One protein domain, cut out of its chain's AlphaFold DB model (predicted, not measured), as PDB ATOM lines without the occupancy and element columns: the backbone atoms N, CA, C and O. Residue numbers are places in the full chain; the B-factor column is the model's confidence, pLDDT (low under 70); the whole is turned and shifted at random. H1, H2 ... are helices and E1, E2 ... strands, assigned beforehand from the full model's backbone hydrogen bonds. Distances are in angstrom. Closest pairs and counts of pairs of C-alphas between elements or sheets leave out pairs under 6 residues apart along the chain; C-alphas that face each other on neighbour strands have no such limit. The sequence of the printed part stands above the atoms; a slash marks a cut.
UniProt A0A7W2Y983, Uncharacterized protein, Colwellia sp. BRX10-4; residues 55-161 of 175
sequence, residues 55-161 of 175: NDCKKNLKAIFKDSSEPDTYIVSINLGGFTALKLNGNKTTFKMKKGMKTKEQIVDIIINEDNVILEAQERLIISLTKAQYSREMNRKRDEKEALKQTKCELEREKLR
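AT A GLANCE: This is residues 55 to 161 of the 175 residues of an uncharacterized protein of Colwellia sp. BRX10-4 (UniProt A0A7W2Y983). A small head sits at one end of a long, straight helical arm: in the head a strongly twisted three-stranded sheet is covered on one face by H2 and by the first turns of H3, and H3 then runs on far beyond the sheet, with residues 133 to 161 sticking out. The printed part has 107 residues, with named elements in the order H1, E1, E2, E3, H2, H3; the sheet E1 - E2 - E3 is antiparallel throughout, and the class is mixed, helices and strands. The whole is extended, with a radius of gyration of the C-alphas of 22.7 A and spans of 80 by 33 by 17 A, the arm making the length.

IN THESE COORDINATES: Begin with the sheet: find C-alpha 61 at (-22.930, 50.911, -42.417), where E1, residues 61 to 67, begins its 19.9 A. E2, residues 73 to 80, runs 22.8 A, and E3, residues 93 to 98, runs 17.0 A. Look before E1 for H1, residues 55 to 59. After E3 comes H2, residues 104 to 113, 14.5 A long. H3, residues 115 to 161, runs 68.8 A from C-alpha 115 at (-21.988, 53.063, -53.861) to C-alpha 161 at (-46.794, -3.562, -23.760).

HOW THE PARTS SIT: E1, E2 and E3 form a meander, each strand the antiparallel neighbour of the one before, and both pairs are hairpins. Between E1 and E2, look at N 64 and O 77, 2.8 A apart and within hydrogen-bond range; between E2 and E3, at N 76 and O 95, 2.9 A. H2 and H3 are on the same face, giving two layers, a sheet with helices on one face. H2 has a height over the sheet of 7.8 A; its closest C-alphas to E1 are Val 108 and Ala 63, 6.6 A. H3 comes closest to E3 at the C-alphas of Ala 121 and Thr 93, 5.7 A. H2 and H3 only just touch, with 3 pairs of C-alphas within 8 A, and only at the corner, closest at the C-alphas of Ile 111 and Val 117, 6.9 A; they are about perpendicular at 85 degrees. H1 only grazes the sheet and only just touches H3, with 3 pairs of C-alphas within 8 A, the closest being Cys 57 and Ile 118, 6.7 A. In H1, H2 and H3 every O i to N i+4 pair is within hydrogen-bond range.

THE WHOLE: The two C-alphas farthest apart are those of Met 101 and Arg 161, 79.7 A. Without the free stretch, the body of 78 residues spans 37 by 27 by 19 A. The printed part has no cut. The link from E2 to E3, 12 residues, is long; the others are tight. The mean pLDDT of the printed part is 84.9, and residues 82 to 90, in that long link, are under 70.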
ATOM      1  N   ASN A  55     -29.675  54.162 -49.266       89.75
ATOM      2  CA  ASN A  55     -29.723  55.000 -48.069       89.75
ATOM      3  C   ASN A  55     -29.862  54.167 -46.786       89.75
ATOM      4  O   ASN A  55     -29.208  54.459 -45.787       89.75
ATOM      5  N   ASP A  56     -30.667  53.103 -46.822       89.38
ATOM      6  CA  ASP A  56     -30.788  52.166 -45.702       89.38
ATOM      7  C   ASP A  56     -29.445  51.464 -45.452       89.38
ATOM      8  O   ASP A  56     -28.997  51.373 -44.308       89.38
ATOM      9  N   CYS A  57     -28.739  51.063 -46.513       88.50
ATOM     10  CA  CYS A  57     -27.390  50.513 -46.404       88.50
ATOM     11  C   CYS A  57     -26.409  51.525 -45.788       88.50
ATOM     12  O   CYS A  57     -25.675  51.168 -44.869       88.50
ATOM     13  N   LYS A  58     -26.429  52.796 -46.219       89.50
ATOM     14  CA  LYS A  58     -25.584  53.870 -45.656       89.50
ATOM     15  C   LYS A  58     -25.840  54.077 -44.161       89.50
ATOM     16  O   LYS A  58     -24.886  54.141 -43.391       89.50
ATOM     17  N   LYS A  59     -27.107  54.108 -43.730       88.12
ATOM     18  CA  LYS A  59     -27.487  54.232 -42.307       88.12
ATOM     19  C   LYS A  59     -27.009  53.057 -41.455       88.12
ATOM     20  O   LYS A  59     -26.635  53.239 -40.301       88.12
ATOM     21  N   ASN A  60     -27.019  51.856 -42.024       86.81
ATOM     22  CA  ASN A  60     -26.631  50.624 -41.341       86.81
ATOM     23  C   ASN A  60     -25.127  50.305 -41.480       86.81
ATOM     24  O   ASN A  60     -24.658  49.283 -40.971       86.81
ATOM     25  N   LEU A  61     -24.343  51.154 -42.148       88.31
ATOM     26  CA  LEU A  61     -22.930  50.911 -42.417       88.31
ATOM     27  C   LEU A  61     -22.062  51.071 -41.165       88.31
ATOM     28  O   LEU A  61     -22.154  52.040 -40.416       88.31
ATOM     29  N   LYS A  62     -21.149  50.119 -40.963       88.12
ATOM     30  CA  LYS A  62     -20.122  50.149 -39.919       88.12
ATOM     31  C   LYS A  62     -18.763  49.821 -40.522       88.12
ATOM     32  O   LYS A  62     -18.543  48.710 -41.009       88.12
ATOM     33  N   ALA A  63     -17.837  50.771 -40.439       87.25
ATOM     34  CA  ALA A  63     -16.436  50.556 -40.774       87.25
ATOM     35  C   ALA A  63     -15.657  50.103 -39.531       87.25
ATOM     36  O   ALA A  63     -15.724  50.716 -38.467       87.25
ATOM     37  N   ILE A  64     -14.908  49.015 -39.665       88.31
ATOM     38  CA  ILE A  64     -14.075  48.436 -38.615       88.31
ATOM     39  C   ILE A  64     -12.627  48.533 -39.073       88.31
ATOM     40  O   ILE A  64     -12.247  47.936 -40.078       88.31
ATOM     41  N   PHE A  65     -11.813  49.247 -38.304       89.00
ATOM     42  CA  PHE A  65     -10.389  49.404 -38.565       89.00
ATOM     43  C   PHE A  65      -9.603  48.417 -37.712       89.00
ATOM     44  O   PHE A  65      -9.785  48.358 -36.496       89.00
ATOM     45  N   LYS A  66      -8.730  47.644 -38.349       89.31
ATOM     46  CA  LYS A  66      -7.790  46.745 -37.683       89.31
ATOM     47  C   LYS A  66      -6.382  47.035 -38.160       89.31
ATOM     48  O   LYS A  66      -6.181  47.353 -39.332       89.31
ATOM     49  N   ASP A  67      -5.414  46.888 -37.273       89.25
ATOM     50  CA  ASP A  67      -4.016  46.904 -37.676       89.25
ATOM     51  C   ASP A  67      -3.688  45.653 -38.494       89.25
ATOM     52  O   ASP A  67      -4.116  44.542 -38.165       89.25
ATOM     53  N   SER A  68      -2.979  45.854 -39.603       88.06
ATOM     54  CA  SER A  68      -2.379  44.768 -40.372       88.06
ATOM     55  C   SER A  68      -1.106  44.283 -39.674       88.06
ATOM     56  O   SER A  68      -0.528  44.987 -38.850       88.06
ATOM     57  N   SER A  69      -0.611  43.109 -40.069       88.25
ATOM     58  CA  SER A  69       0.742  42.661 -39.709       88.25
ATOM     59  C   SER A  69       1.836  43.585 -40.267       88.25
ATOM     60  O   SER A  69       2.966  43.567 -39.796       88.25
ATOM     61  N   GLU A  70       1.505  44.386 -41.282       88.62
ATOM     62  CA  GLU A  70       2.370  45.431 -41.828       88.62
ATOM     63  C   GLU A  70       2.219  46.727 -40.998       88.62
ATOM     64  O   GLU A  70       1.088  47.194 -40.814       88.62
ATOM     65  N   PRO A  71       3.322  47.346 -40.532       84.00
ATOM     66  CA  PRO A  71       3.282  48.453 -39.568       84.00
ATOM     67  C   PRO A  71       2.520  49.680 -40.086       84.00
ATOM     68  O   PRO A  71       1.789  50.318 -39.324       84.00
ATOM     69  N   ASP A  72       2.600  49.935 -41.393       88.19
ATOM     70  CA  ASP A  72       2.017  51.100 -42.062       88.19
ATOM     71  C   ASP A  72       0.700  50.798 -42.786       88.19
ATOM     72  O   ASP A  72       0.279  51.583 -43.635       88.19
ATOM     73  N   THR A  73       0.009  49.704 -42.454       88.06
ATOM     74  CA  THR A  73      -1.233  49.310 -43.142       88.06
ATOM     75  C   THR A  73      -2.390  49.089 -42.160       88.06
ATOM     76  O   THR A  73      -2.263  48.375 -41.164       88.06
ATOM     77  N   TYR A  74      -3.555  49.669 -42.456       85.12
ATOM     78  CA  TYR A  74      -4.841  49.301 -41.861       85.12
ATOM     79  C   TYR A  74      -5.566  48.287 -42.747       85.12
ATOM     80  O   TYR A  74      -5.559  48.390 -43.973       85.12
ATOM     81  N   ILE A  75      -6.255  47.343 -42.116       88.00
ATOM     82  CA  ILE A  75      -7.315  46.556 -42.737       88.00
ATOM     83  C   ILE A  75      -8.633  47.223 -42.366       88.00
ATOM     84  O   ILE A  75      -9.000  47.291 -41.190       88.00
ATOM     85  N   VAL A  76      -9.353  47.702 -43.370       87.00
ATOM     86  CA  VAL A  76     -10.683  48.282 -43.204       87.00
ATOM     87  C   VAL A  76     -11.695  47.218 -43.589       87.00
ATOM     88  O   VAL A  76     -11.625  46.646 -44.673       87.00
ATOM     89  N   SER A  77     -12.603  46.900 -42.672       87.94
ATOM     90  CA  SER A  77     -13.703  45.964 -42.905       87.94
ATOM     91  C   SER A  77     -15.024  46.707 -42.833       87.94
ATOM     92  O   SER A  77     -15.322  47.328 -41.817       87.94
ATOM     93  N   ILE A  78     -15.834  46.600 -43.873       87.06
ATOM     94  CA  ILE A  78     -17.173  47.174 -43.935       87.06
ATOM     95  C   ILE A  78     -18.172  46.085 -43.595       87.06
ATOM     96  O   ILE A  78     -18.086  44.966 -44.101       87.06
ATOM     97  N   ASN A  79     -19.105  46.422 -42.717       84.81
ATOM     98  CA  ASN A  79     -20.218  45.578 -42.332       84.81
ATOM     99  C   ASN A  79     -21.495  46.413 -42.370       84.81
ATOM    100  O   ASN A  79     -21.521  47.501 -41.801       84.81
ATOM    101  N   LEU A  80     -22.552  45.892 -42.983       85.62
ATOM    102  CA  LEU A  80     -23.881  46.476 -42.858       85.62
ATOM    103  C   LEU A  80     -24.574  45.794 -41.673       85.62
ATOM    104  O   LEU A  80     -24.854  44.596 -41.697       85.62
ATOM    105  N   GLY A  81     -24.736  46.531 -40.578       71.62
ATOM    106  CA  GLY A  81     -25.310  46.033 -39.339       71.62
ATOM    107  C   GLY A  81     -26.785  46.380 -39.233       71.62
ATOM    108  O   GLY A  81     -27.124  47.547 -39.271       71.62
ATOM    109  N   GLY A  82     -27.630  45.383 -38.995       57.25
ATOM    110  CA  GLY A  82     -29.037  45.595 -38.665       57.25
ATOM    111  C   GLY A  82     -29.718  44.263 -38.378       57.25
ATOM    112  O   GLY A  82     -29.886  43.453 -39.270       57.25
ATOM    113  N   PHE A  83     -30.120  44.009 -37.138       48.78
ATOM    114  CA  PHE A  83     -31.146  42.998 -36.817       48.78
ATOM    115  C   PHE A  83     -30.814  41.501 -36.791       48.78
ATOM    116  O   PHE A  83     -31.736  40.697 -36.688       48.78
ATOM    117  N   THR A  84     -29.557  41.053 -36.754       48.41
ATOM    118  CA  THR A  84     -29.309  39.631 -36.443       48.41
ATOM    119  C   THR A  84     -28.444  39.437 -35.208       48.41
ATOM    120  O   THR A  84     -27.252  39.717 -35.204       48.41
ATOM    121  N   ALA A  85     -29.041  38.832 -34.173       48.16
ATOM    122  CA  ALA A  85     -28.314  38.162 -33.090       48.16
ATOM    123  C   ALA A  85     -27.476  36.963 -33.599       48.16
ATOM    124  O   ALA A  85     -26.779  36.310 -32.825       48.16
ATOM    125  N   LEU A  86     -27.519  36.658 -34.907       53.38
ATOM    126  CA  LEU A  86     -26.555  35.762 -35.531       53.38
ATOM    127  C   LEU A  86     -25.212  36.457 -35.728       53.38
ATOM    128  O   LEU A  86     -25.089  37.449 -36.443       53.38
ATOM    129  N   LYS A  87     -24.165  35.804 -35.235       57.69
ATOM    130  CA  LYS A  87     -22.796  36.032 -35.683       57.69
ATOM    131  C   LYS A  87     -22.640  35.490 -37.111       57.69
ATOM    132  O   LYS A  87     -22.279  34.334 -37.311       57.69
ATOM    133  N   LEU A  88     -22.959  36.313 -38.107       57.44
ATOM    134  CA  LEU A  88     -22.730  35.991 -39.514       57.44
ATOM    135  C   LEU A  88     -21.227  36.065 -39.816       57.44
ATOM    136  O   LEU A  88     -20.617  37.135 -39.796       57.44
ATOM    137  N   ASN A  89     -20.604  34.917 -40.078       58.62
ATOM    138  CA  ASN A  89     -19.207  34.860 -40.499       58.62
ATOM    139  C   ASN A  89     -19.126  35.137 -42.013       58.62
ATOM    140  O   ASN A  89     -19.794  34.473 -42.803       58.62
ATOM    141  N   GLY A  90     -18.303  36.110 -42.420       60.41
ATOM    142  CA  GLY A  90     -18.032  36.409 -43.836       60.41
ATOM    143  C   GLY A  90     -18.904  37.492 -44.483       60.41
ATOM    144  O   GLY A  90     -18.770  37.730 -45.679       60.41
ATOM    145  N   ASN A  91     -19.741  38.200 -43.723       70.69
ATOM    146  CA  ASN A  91     -20.559  39.315 -44.223       70.69
ATOM    147  C   ASN A  91     -19.786  40.649 -44.354       70.69
ATOM    148  O   ASN A  91     -20.374  41.720 -44.237       70.69
ATOM    149  N   LYS A  92     -18.459  40.592 -44.519       78.12
ATOM    150  CA  LYS A  92     -17.585  41.770 -44.485       78.12
ATOM    151  C   LYS A  92     -16.888  41.962 -45.820       78.12
ATOM    152  O   LYS A  92     -16.303  41.010 -46.339       78.12
ATOM    153  N   THR A  93     -16.890  43.192 -46.310       79.25
ATOM    154  CA  THR A  93     -16.030  43.626 -47.418       79.25
ATOM    155  C   THR A  93     -14.755  44.199 -46.817       79.25
ATOM    156  O   THR A  93     -14.828  45.079 -45.962       79.25
ATOM    157  N   THR A  94     -13.586  43.678 -47.187       83.81
ATOM    158  CA  THR A  94     -12.309  44.068 -46.565       83.81
ATOM    159  C   THR A  94     -11.311  44.574 -47.588       83.81
ATOM    160  O   THR A  94     -11.107  43.918 -48.605       83.81
ATOM    161  N   PHE A  95     -10.611  45.659 -47.273       85.44
ATOM    162  CA  PHE A  95      -9.513  46.181 -48.085       85.44
ATOM    163  C   PHE A  95      -8.367  46.679 -47.204       85.44
ATOM    164  O   PHE A  95      -8.543  46.993 -46.024       85.44
ATOM    165  N   LYS A  96      -7.165  46.712 -47.780       86.94
ATOM    166  CA  LYS A  96      -5.953  47.217 -47.129       86.94
ATOM    167  C   LYS A  96      -5.715  48.665 -47.538       86.94
ATOM    168  O   LYS A  96      -5.893  49.009 -48.703       86.94
ATOM    169  N   MET A  97      -5.276  49.498 -46.600       86.44
ATOM    170  CA  MET A  97      -4.977  50.899 -46.875       86.44
ATOM    171  C   MET A  97      -3.802  51.401 -46.036       86.44
ATOM    172  O   MET A  97      -3.660  51.023 -44.875       86.44
ATOM    173  N   LYS A  98      -2.968  52.275 -46.606       86.94
ATOM    174  CA  LYS A  98      -1.789  52.817 -45.921       86.94
ATOM    175  C   LYS A  98      -2.180  53.790 -44.799       86.94
ATOM    176  O   LYS A  98      -3.022  54.669 -44.992       86.94
ATOM    177  N   LYS A  99      -1.542  53.657 -43.635       85.75
ATOM    178  CA  LYS A  99      -1.687  54.564 -42.490       85.75
ATOM    179  C   LYS A  99      -1.139  55.951 -42.831       85.75
ATOM    180  O   LYS A  99      -0.199  56.089 -43.610       85.75
ATOM    181  N   GLY A 100      -1.747  56.987 -42.259       82.75
ATOM    182  CA  GLY A 100      -1.296  58.377 -42.403       82.75
ATOM    183  C   GLY A 100      -1.682  59.073 -43.714       82.75
ATOM    184  O   GLY A 100      -1.571  60.288 -43.785       82.75
ATOM    185  N   MET A 101      -2.184  58.356 -44.729       82.50
ATOM    186  CA  MET A 101      -2.661  59.000 -45.965       82.50
ATOM    187  C   MET A 101      -4.007  59.705 -45.798       82.50
ATOM    188  O   MET A 101      -4.265  60.708 -46.458       82.50
ATOM    189  N   LYS A 102      -4.876  59.155 -44.950       86.19
ATOM    190  CA  LYS A 102      -6.210  59.677 -44.646       86.19
ATOM    191  C   LYS A 102      -6.548  59.379 -43.190       86.19
ATOM    192  O   LYS A 102      -6.089  58.365 -42.652       86.19
ATOM    193  N   THR A 103      -7.334  60.243 -42.558       91.31
ATOM    194  CA  THR A 103      -7.873  59.966 -41.218       91.31
ATOM    195  C   THR A 103      -8.973  58.908 -41.291       91.31
ATOM    196  O   THR A 103      -9.478  58.593 -42.370       91.31
ATOM    197  N   LYS A 104      -9.353  58.328 -40.149       87.31
ATOM    198  CA  LYS A 104     -10.400  57.295 -40.096       87.31
ATOM    199  C   LYS A 104     -11.736  57.824 -40.609       87.31
ATOM    200  O   LYS A 104     -12.418  57.129 -41.351       87.31
ATOM    201  N   GLU A 105     -12.050  59.066 -40.277       89.44
ATOM    202  CA  GLU A 105     -13.266  59.779 -40.663       89.44
ATOM    203  C   GLU A 105     -13.308  59.965 -42.182       89.44
ATOM    204  O   GLU A 105     -14.250  59.526 -42.829       89.44
ATOM    205  N   GLN A 106     -12.213  60.456 -42.773       90.56
ATOM    206  CA  GLN A 106     -12.094  60.608 -44.226       90.56
ATOM    207  C   GLN A 106     -12.257  59.282 -44.977       90.56
ATOM    208  O   GLN A 106     -12.788  59.251 -46.083       90.56
ATOM    209  N   ILE A 107     -11.770  58.179 -44.404       88.69
ATOM    210  CA  ILE A 107     -11.936  56.850 -44.999       88.69
ATOM    211  C   ILE A 107     -13.406  56.437 -44.968       88.69
ATOM    212  O   ILE A 107     -13.907  55.925 -45.964       88.69
ATOM    213  N   VAL A 108     -14.098  56.663 -43.849       88.19
ATOM    214  CA  VAL A 108     -15.536  56.388 -43.737       88.19
ATOM    215  C   VAL A 108     -16.327  57.220 -44.740       88.19
ATOM    216  O   VAL A 108     -17.171  56.662 -45.434       88.19
ATOM    217  N   ASP A 109     -16.006  58.503 -44.891       89.81
ATOM    218  CA  ASP A 109     -16.677  59.377 -45.854       89.81
ATOM    219  C   ASP A 109     -16.481  58.891 -47.295       89.81
ATOM    220  O   ASP A 109     -17.428  58.871 -48.080       89.81
ATOM    221  N   ILE A 110     -15.275  58.440 -47.653       88.38
ATOM    222  CA  ILE A 110     -15.017  57.848 -48.974       88.38
ATOM    223  C   ILE A 110     -15.871  56.597 -49.179       88.38
ATOM    224  O   ILE A 110     -16.498  56.454 -50.221       88.38
ATOM    225  N   ILE A 111     -15.930  55.715 -48.182       88.12
ATOM    226  CA  ILE A 111     -16.724  54.483 -48.249       88.12
ATOM    227  C   ILE A 111     -18.216  54.789 -48.411       88.12
ATOM    228  O   ILE A 111     -18.884  54.146 -49.212       88.12
ATOM    229  N   ILE A 112     -18.750  55.751 -47.653       88.38
ATOM    230  CA  ILE A 112     -20.173  56.126 -47.697       88.38
ATOM    231  C   ILE A 112     -20.558  56.719 -49.059       88.38
ATOM    232  O   ILE A 112     -21.707  56.596 -49.486       88.38
ATOM    233  N   ASN A 113     -19.610  57.360 -49.739       89.19
ATOM    234  CA  ASN A 113     -19.823  57.926 -51.066       89.19
ATOM    235  C   ASN A 113     -19.548  56.930 -52.204       89.19
ATOM    236  O   ASN A 113     -19.886  57.220 -53.348       89.19
ATOM    237  N   GLU A 114     -18.972  55.763 -51.908       89.69
ATOM    238  CA  GLU A 114     -18.683  54.723 -52.893       89.69
ATOM    239  C   GLU A 114     -19.803  53.676 -52.921       89.69
ATOM    240  O   GLU A 114     -19.782  52.667 -52.208       89.69
ATOM    241  N   ASP A 115     -20.792  53.904 -53.781       91.62
ATOM    242  CA  ASP A 115     -21.988  53.063 -53.861       91.62
ATOM    243  C   ASP A 115     -21.666  51.604 -54.229       91.62
ATOM    244  O   ASP A 115     -22.303  50.688 -53.709       91.62
ATOM    245  N   ASN A 116     -20.630  51.358 -55.041       88.75
ATOM    246  CA  ASN A 116     -20.211  50.002 -55.421       88.75
ATOM    247  C   ASN A 116     -19.827  49.153 -54.204       88.75
ATOM    248  O   ASN A 116     -20.210  47.990 -54.090       88.75
ATOM    249  N   VAL A 117     -19.092  49.752 -53.267       87.69
ATOM    250  CA  VAL A 117     -18.624  49.075 -52.055       87.69
ATOM    251  C   VAL A 117     -19.795  48.771 -51.117       87.69
ATOM    252  O   VAL A 117     -19.821  47.728 -50.458       87.69
ATOM    253  N   ILE A 118     -20.784  49.663 -51.073       89.75
ATOM    254  CA  ILE A 118     -22.000  49.497 -50.274       89.75
ATOM    255  C   ILE A 118     -22.872  48.376 -50.846       89.75
ATOM    256  O   ILE A 118     -23.329  47.518 -50.089       89.75
ATOM    257  N   LEU A 119     -23.063  48.349 -52.167       89.50
ATOM    258  CA  LEU A 119     -23.814  47.298 -52.852       89.50
ATOM    259  C   LEU A 119     -23.133  45.932 -52.701       89.50
ATOM    260  O   LEU A 119     -23.806  44.949 -52.392       89.50
ATOM    261  N   GLU A 120     -21.801  45.862 -52.803       89.06
ATOM    262  CA  GLU A 120     -21.059  44.621 -52.539       89.06
ATOM    263  C   GLU A 120     -21.270  44.141 -51.091       89.06
ATOM    264  O   GLU A 120     -21.496  42.955 -50.831       89.06
ATOM    265  N   ALA A 121     -21.227  45.060 -50.121       87.38
ATOM    266  CA  ALA A 121     -21.470  44.723 -48.722       87.38
ATOM    267  C   ALA A 121     -22.913  44.227 -48.490       87.38
ATOM    268  O   ALA A 121     -23.122  43.293 -47.708       87.38
ATOM    269  N   GLN A 122     -23.897  44.799 -49.192       90.19
ATOM    270  CA  GLN A 122     -25.292  44.351 -49.170       90.19
ATOM    271  C   GLN A 122     -25.441  42.947 -49.754       90.19
ATOM    272  O   GLN A 122     -26.055  42.082 -49.126       90.19
ATOM    273  N   GLU A 123     -24.829  42.675 -50.903       89.00
ATOM    274  CA  GLU A 123     -24.865  41.354 -51.527       89.00
ATOM    275  C   GLU A 123     -24.260  40.284 -50.604       89.00
ATOM    276  O   GLU A 123     -24.875  39.241 -50.349       89.00
ATOM    277  N   ARG A 124     -23.094  40.565 -50.005       87.44
ATOM    278  CA  ARG A 124     -22.457  39.665 -49.027       87.44
ATOM    279  C   ARG A 124     -23.351  39.399 -47.817       87.44
ATOM    280  O   ARG A 124     -23.399  38.261 -47.335       87.44
ATOM    281  N   LEU A 125     -24.060  40.415 -47.327       87.81
ATOM    282  CA  LEU A 125     -25.022  40.267 -46.238       87.81
ATOM    283  C   LEU A 125     -26.185  39.351 -46.646       87.81
ATOM    284  O   LEU A 125     -26.487  38.400 -45.923       87.81
ATOM    285  N   ILE A 126     -26.786  39.577 -47.818       88.56
ATOM    286  CA  ILE A 126     -27.894  38.764 -48.346       88.56
ATOM    287  C   ILE A 126     -27.472  37.299 -48.507       88.56
ATOM    288  O   ILE A 126     -28.200  36.392 -48.086       88.56
ATOM    289  N   ILE A 127     -26.286  37.047 -49.066       88.62
ATOM    290  CA  ILE A 127     -25.738  35.693 -49.224       88.62
ATOM    291  C   ILE A 127     -25.553  35.031 -47.858       88.62
ATOM    292  O   ILE A 127     -25.947  33.879 -47.666       88.62
ATOM    293  N   SER A 128     -24.957  35.745 -46.900       86.50
ATOM    294  CA  SER A 128     -24.703  35.212 -45.560       86.50
ATOM    295  C   SER A 128     -26.004  34.866 -44.831       86.50
ATOM    296  O   SER A 128     -26.122  33.777 -44.266       86.50
ATOM    297  N   LEU A 129     -27.014  35.735 -44.921       86.12
ATOM    298  CA  LEU A 129     -28.341  35.495 -44.354       86.12
ATOM    299  C   LEU A 129     -29.041  34.306 -45.004       86.12
ATOM    300  O   LEU A 129     -29.568  33.453 -44.295       86.12
ATOM    301  N   THR A 130     -28.987  34.201 -46.331       87.69
ATOM    302  CA  THR A 130     -29.590  33.079 -47.064       87.69
ATOM    303  C   THR A 130     -28.943  31.752 -46.658       87.69
ATOM    304  O   THR A 130     -29.640  30.776 -46.379       87.69
ATOM    305  N   LYS A 131     -27.608  31.713 -46.535       87.81
ATOM    306  CA  LYS A 131     -26.878  30.531 -46.047       87.81
ATOM    307  C   LYS A 131     -27.251  30.179 -44.608       87.81
ATOM    308  O   LYS A 131     -27.443  29.006 -44.296       87.81
ATOM    309  N   ALA A 132     -27.371  31.178 -43.737       85.62
ATOM    310  CA  ALA A 132     -27.759  30.962 -42.349       85.62
ATOM    311  C   ALA A 132     -29.203  30.448 -42.220       85.62
ATOM    312  O   ALA A 132     -29.456  29.531 -41.440       85.62
ATOM    313  N   GLN A 133     -30.138  30.990 -43.006       87.06
ATOM    314  CA  GLN A 133     -31.521  30.512 -43.080       87.06
ATOM    315  C   GLN A 133     -31.578  29.064 -43.566       87.06
ATOM    316  O   GLN A 133     -32.190  28.228 -42.908       87.06
ATOM    317  N   TYR A 134     -30.873  28.748 -44.654       88.81
ATOM    318  CA  TYR A 134     -30.790  27.382 -45.167       88.81
ATOM    319  C   TYR A 134     -30.222  26.410 -44.124       88.81
ATOM    320  O   TYR A 134     -30.777  25.339 -43.901       88.81
ATOM    321  N   SER A 135     -29.147  26.796 -43.430       87.94
ATOM    322  CA  SER A 135     -28.560  25.968 -42.373       87.94
ATOM    323  C   SER A 135     -29.539  25.701 -41.227       87.94
ATOM    324  O   SER A 135     -29.617  24.568 -40.752       87.94
ATOM    325  N   ARG A 136     -30.298  26.715 -40.793       87.56
ATOM    326  CA  ARG A 136     -31.333  26.554 -39.761       87.56
ATOM    327  C   ARG A 136     -32.440  25.617 -40.216       87.56
ATOM    328  O   ARG A 136     -32.831  24.740 -39.457       87.56
ATOM    329  N   GLU A 137     -32.891  25.778 -41.453       90.62
ATOM    330  CA  GLU A 137     -33.932  24.938 -42.037       90.62
ATOM    331  C   GLU A 137     -33.505  23.468 -42.106       90.62
ATOM    332  O   GLU A 137     -34.274  22.574 -41.758       90.62
ATOM    333  N   MET A 138     -32.257  23.204 -42.498       90.25
ATOM    334  CA  MET A 138     -31.721  21.844 -42.555       90.25
ATOM    335  C   MET A 138     -31.586  21.205 -41.171       90.25
ATOM    336  O   MET A 138     -31.921  20.030 -41.015       90.25
ATOM    337  N   ASN A 139     -31.143  21.965 -40.167       90.31
ATOM    338  CA  ASN A 139     -31.079  21.472 -38.791       90.31
ATOM    339  C   ASN A 139     -32.481  21.176 -38.252       90.31
ATOM    340  O   ASN A 139     -32.707  20.082 -37.752       90.31
ATOM    341  N   ARG A 140     -33.441  22.086 -38.469       92.06
ATOM    342  CA  ARG A 140     -34.841  21.884 -38.078       92.06
ATOM    343  C   ARG A 140     -35.405  20.584 -38.652       92.06
ATOM    344  O   ARG A 140     -35.917  19.766 -37.902       92.06
ATOM    345  N   LYS A 141     -35.240  20.342 -39.958       92.69
ATOM    346  CA  LYS A 141     -35.710  19.104 -40.608       92.69
ATOM    347  C   LYS A 141     -35.059  17.842 -40.049       92.69
ATOM    348  O   LYS A 141     -35.693  16.789 -39.987       92.69
ATOM    349  N   ARG A 142     -33.773  17.913 -39.699       91.44
ATOM    350  CA  ARG A 142     -33.059  16.784 -39.097       91.44
ATOM    351  C   ARG A 142     -33.614  16.484 -37.708       91.44
ATOM    352  O   ARG A 142     -33.912  15.327 -37.430       91.44
ATOM    353  N   ASP A 143     -33.784  17.517 -36.896       91.94
ATOM    354  CA  ASP A 143     -34.263  17.392 -35.525       91.94
ATOM    355  C   ASP A 143     -35.738  16.923 -35.511       91.94
ATOM    356  O   ASP A 143     -36.091  16.024 -34.753       91.94
ATOM    357  N   GLU A 144     -36.579  17.406 -36.437       93.12
ATOM    358  CA  GLU A 144     -37.953  16.913 -36.658       93.12
ATOM    359  C   GLU A 144     -37.986  15.432 -37.062       93.12
ATOM    360  O   GLU A 144     -38.797  14.656 -36.553       93.12
ATOM    361  N   LYS A 145     -37.093  15.004 -37.963       93.88
ATOM    362  CA  LYS A 145     -36.996  13.596 -38.377       93.88
ATOM    363  C   LYS A 145     -36.564  12.696 -37.219       93.88
ATOM    364  O   LYS A 145     -37.025  11.557 -37.122       93.88
ATOM    365  N   GLU A 146     -35.663  13.179 -36.373       93.12
ATOM    366  CA  GLU A 146     -35.191  12.452 -35.199       93.12
ATOM    367  C   GLU A 146     -36.281  12.354 -34.124       93.12
ATOM    368  O   GLU A 146     -36.531  11.257 -33.625       93.12
ATOM    369  N   ALA A 147     -37.012  13.445 -33.876       92.69
ATOM    370  CA  ALA A 147     -38.180  13.460 -33.001       92.69
ATOM    371  C   ALA A 147     -39.265  12.490 -33.491       92.69
ATOM    372  O   ALA A 147     -39.724  11.645 -32.729       92.69
ATOM    373  N   LEU A 148     -39.603  12.513 -34.787       93.12
ATOM    374  CA  LEU A 148     -40.594  11.596 -35.360       93.12
ATOM    375  C   LEU A 148     -40.172  10.126 -35.218       93.12
ATOM    376  O   LEU A 148     -41.003   9.259 -34.946       93.12
ATOM    377  N   LYS A 149     -38.877   9.830 -35.386       93.44
ATOM    378  CA  LYS A 149     -38.340   8.481 -35.178       93.44
ATOM    379  C   LYS A 149     -38.460   8.054 -33.712       93.44
ATOM    380  O   LYS A 149     -38.837   6.913 -33.462       93.44
ATOM    381  N   GLN A 150     -38.166   8.949 -32.768       91.25
ATOM    382  CA  GLN A 150     -38.322   8.678 -31.336       91.25
ATOM    383  C   GLN A 150     -39.785   8.414 -30.973       91.25
ATOM    384  O   GLN A 150     -40.073   7.358 -30.415       91.25
ATOM    385  N   THR A 151     -40.705   9.290 -31.386       91.50
ATOM    386  CA  THR A 151     -42.144   9.116 -31.145       91.50
ATOM    387  C   THR A 151     -42.659   7.807 -31.743       91.50
ATOM    388  O   THR A 151     -43.436   7.098 -31.111       91.50
ATOM    389  N   LYS A 152     -42.192   7.427 -32.941       93.00
ATOM    390  CA  LYS A 152     -42.571   6.150 -33.558       93.00
ATOM    391  C   LYS A 152     -42.071   4.942 -32.754       93.00
ATOM    392  O   LYS A 152     -42.839   4.010 -32.539       93.00
ATOM    393  N   CYS A 153     -40.814   4.953 -32.310       87.56
ATOM    394  CA  CYS A 153     -40.265   3.875 -31.483       87.56
ATOM    395  C   CYS A 153     -40.966   3.767 -30.121       87.56
ATOM    396  O   CYS A 153     -41.113   2.665 -29.598       87.56
ATOM    397  N   GLU A 154     -41.384   4.888 -29.537       90.56
ATOM    398  CA  GLU A 154     -42.130   4.908 -28.279       90.56
ATOM    399  C   GLU A 154     -43.533   4.319 -28.445       90.56
ATOM    400  O   GLU A 154     -43.901   3.421 -27.690       90.56
ATOM    401  N   LEU A 155     -44.248   4.705 -29.508       90.06
ATOM    402  CA  LEU A 155     -45.554   4.140 -29.844       90.06
ATOM    403  C   LEU A 155     -45.478   2.626 -30.114       90.06
ATOM    404  O   LEU A 155     -46.343   1.873 -29.679       90.06
ATOM    405  N   GLU A 156     -44.444   2.154 -30.820       87.69
ATOM    406  CA  GLU A 156     -44.224   0.715 -31.040       87.69
ATOM    407  C   GLU A 156     -43.953  -0.035 -29.725       87.69
ATOM    408  O   GLU A 156     -44.470  -1.133 -29.527       87.69
ATOM    409  N   ARG A 157     -43.197   0.560 -28.791       84.31
ATOM    410  CA  ARG A 157     -42.977  -0.019 -27.453       84.31
ATOM    411  C   ARG A 157     -44.234  -0.035 -26.592       84.31
ATOM    412  O   ARG A 157     -44.352  -0.893 -25.724       84.31
ATOM    413  N   GLU A 158     -45.119   0.938 -26.757       84.06
ATOM    414  CA  GLU A 158     -46.389   0.985 -26.034       84.06
ATOM    415  C   GLU A 158     -47.354  -0.085 -26.551       84.06
ATOM    416  O   GLU A 158     -47.860  -0.867 -25.753       84.06
ATOM    417  N   LYS A 159     -47.463  -0.249 -27.877       83.19
ATOM    418  CA  LYS A 159     -48.235  -1.344 -28.490       83.19
ATOM    419  C   LYS A 159     -47.783  -2.730 -28.030       83.19
ATOM    420  O   LYS A 159     -48.616  -3.553 -27.678       83.19
ATOM    421  N   LEU A 160     -46.471  -2.973 -27.975       75.69
ATOM    422  CA  LEU A 160     -45.929  -4.240 -27.465       75.69
ATOM    423  C   LEU A 160     -46.307  -4.489 -25.994       75.69
ATOM    424  O   LEU A 160     -46.572  -5.624 -25.613       75.69
ATOM    425  N   ARG A 161     -46.369  -3.438 -25.164       75.75
ATOM    426  CA  ARG A 161     -46.794  -3.562 -23.760       75.75
ATOM    427  C   ARG A 161     -48.287  -3.855 -23.614       75.75
ATOM    428  O   ARG A 161     -48.664  -4.552 -22.678       75.75
TER     429      ARG A 161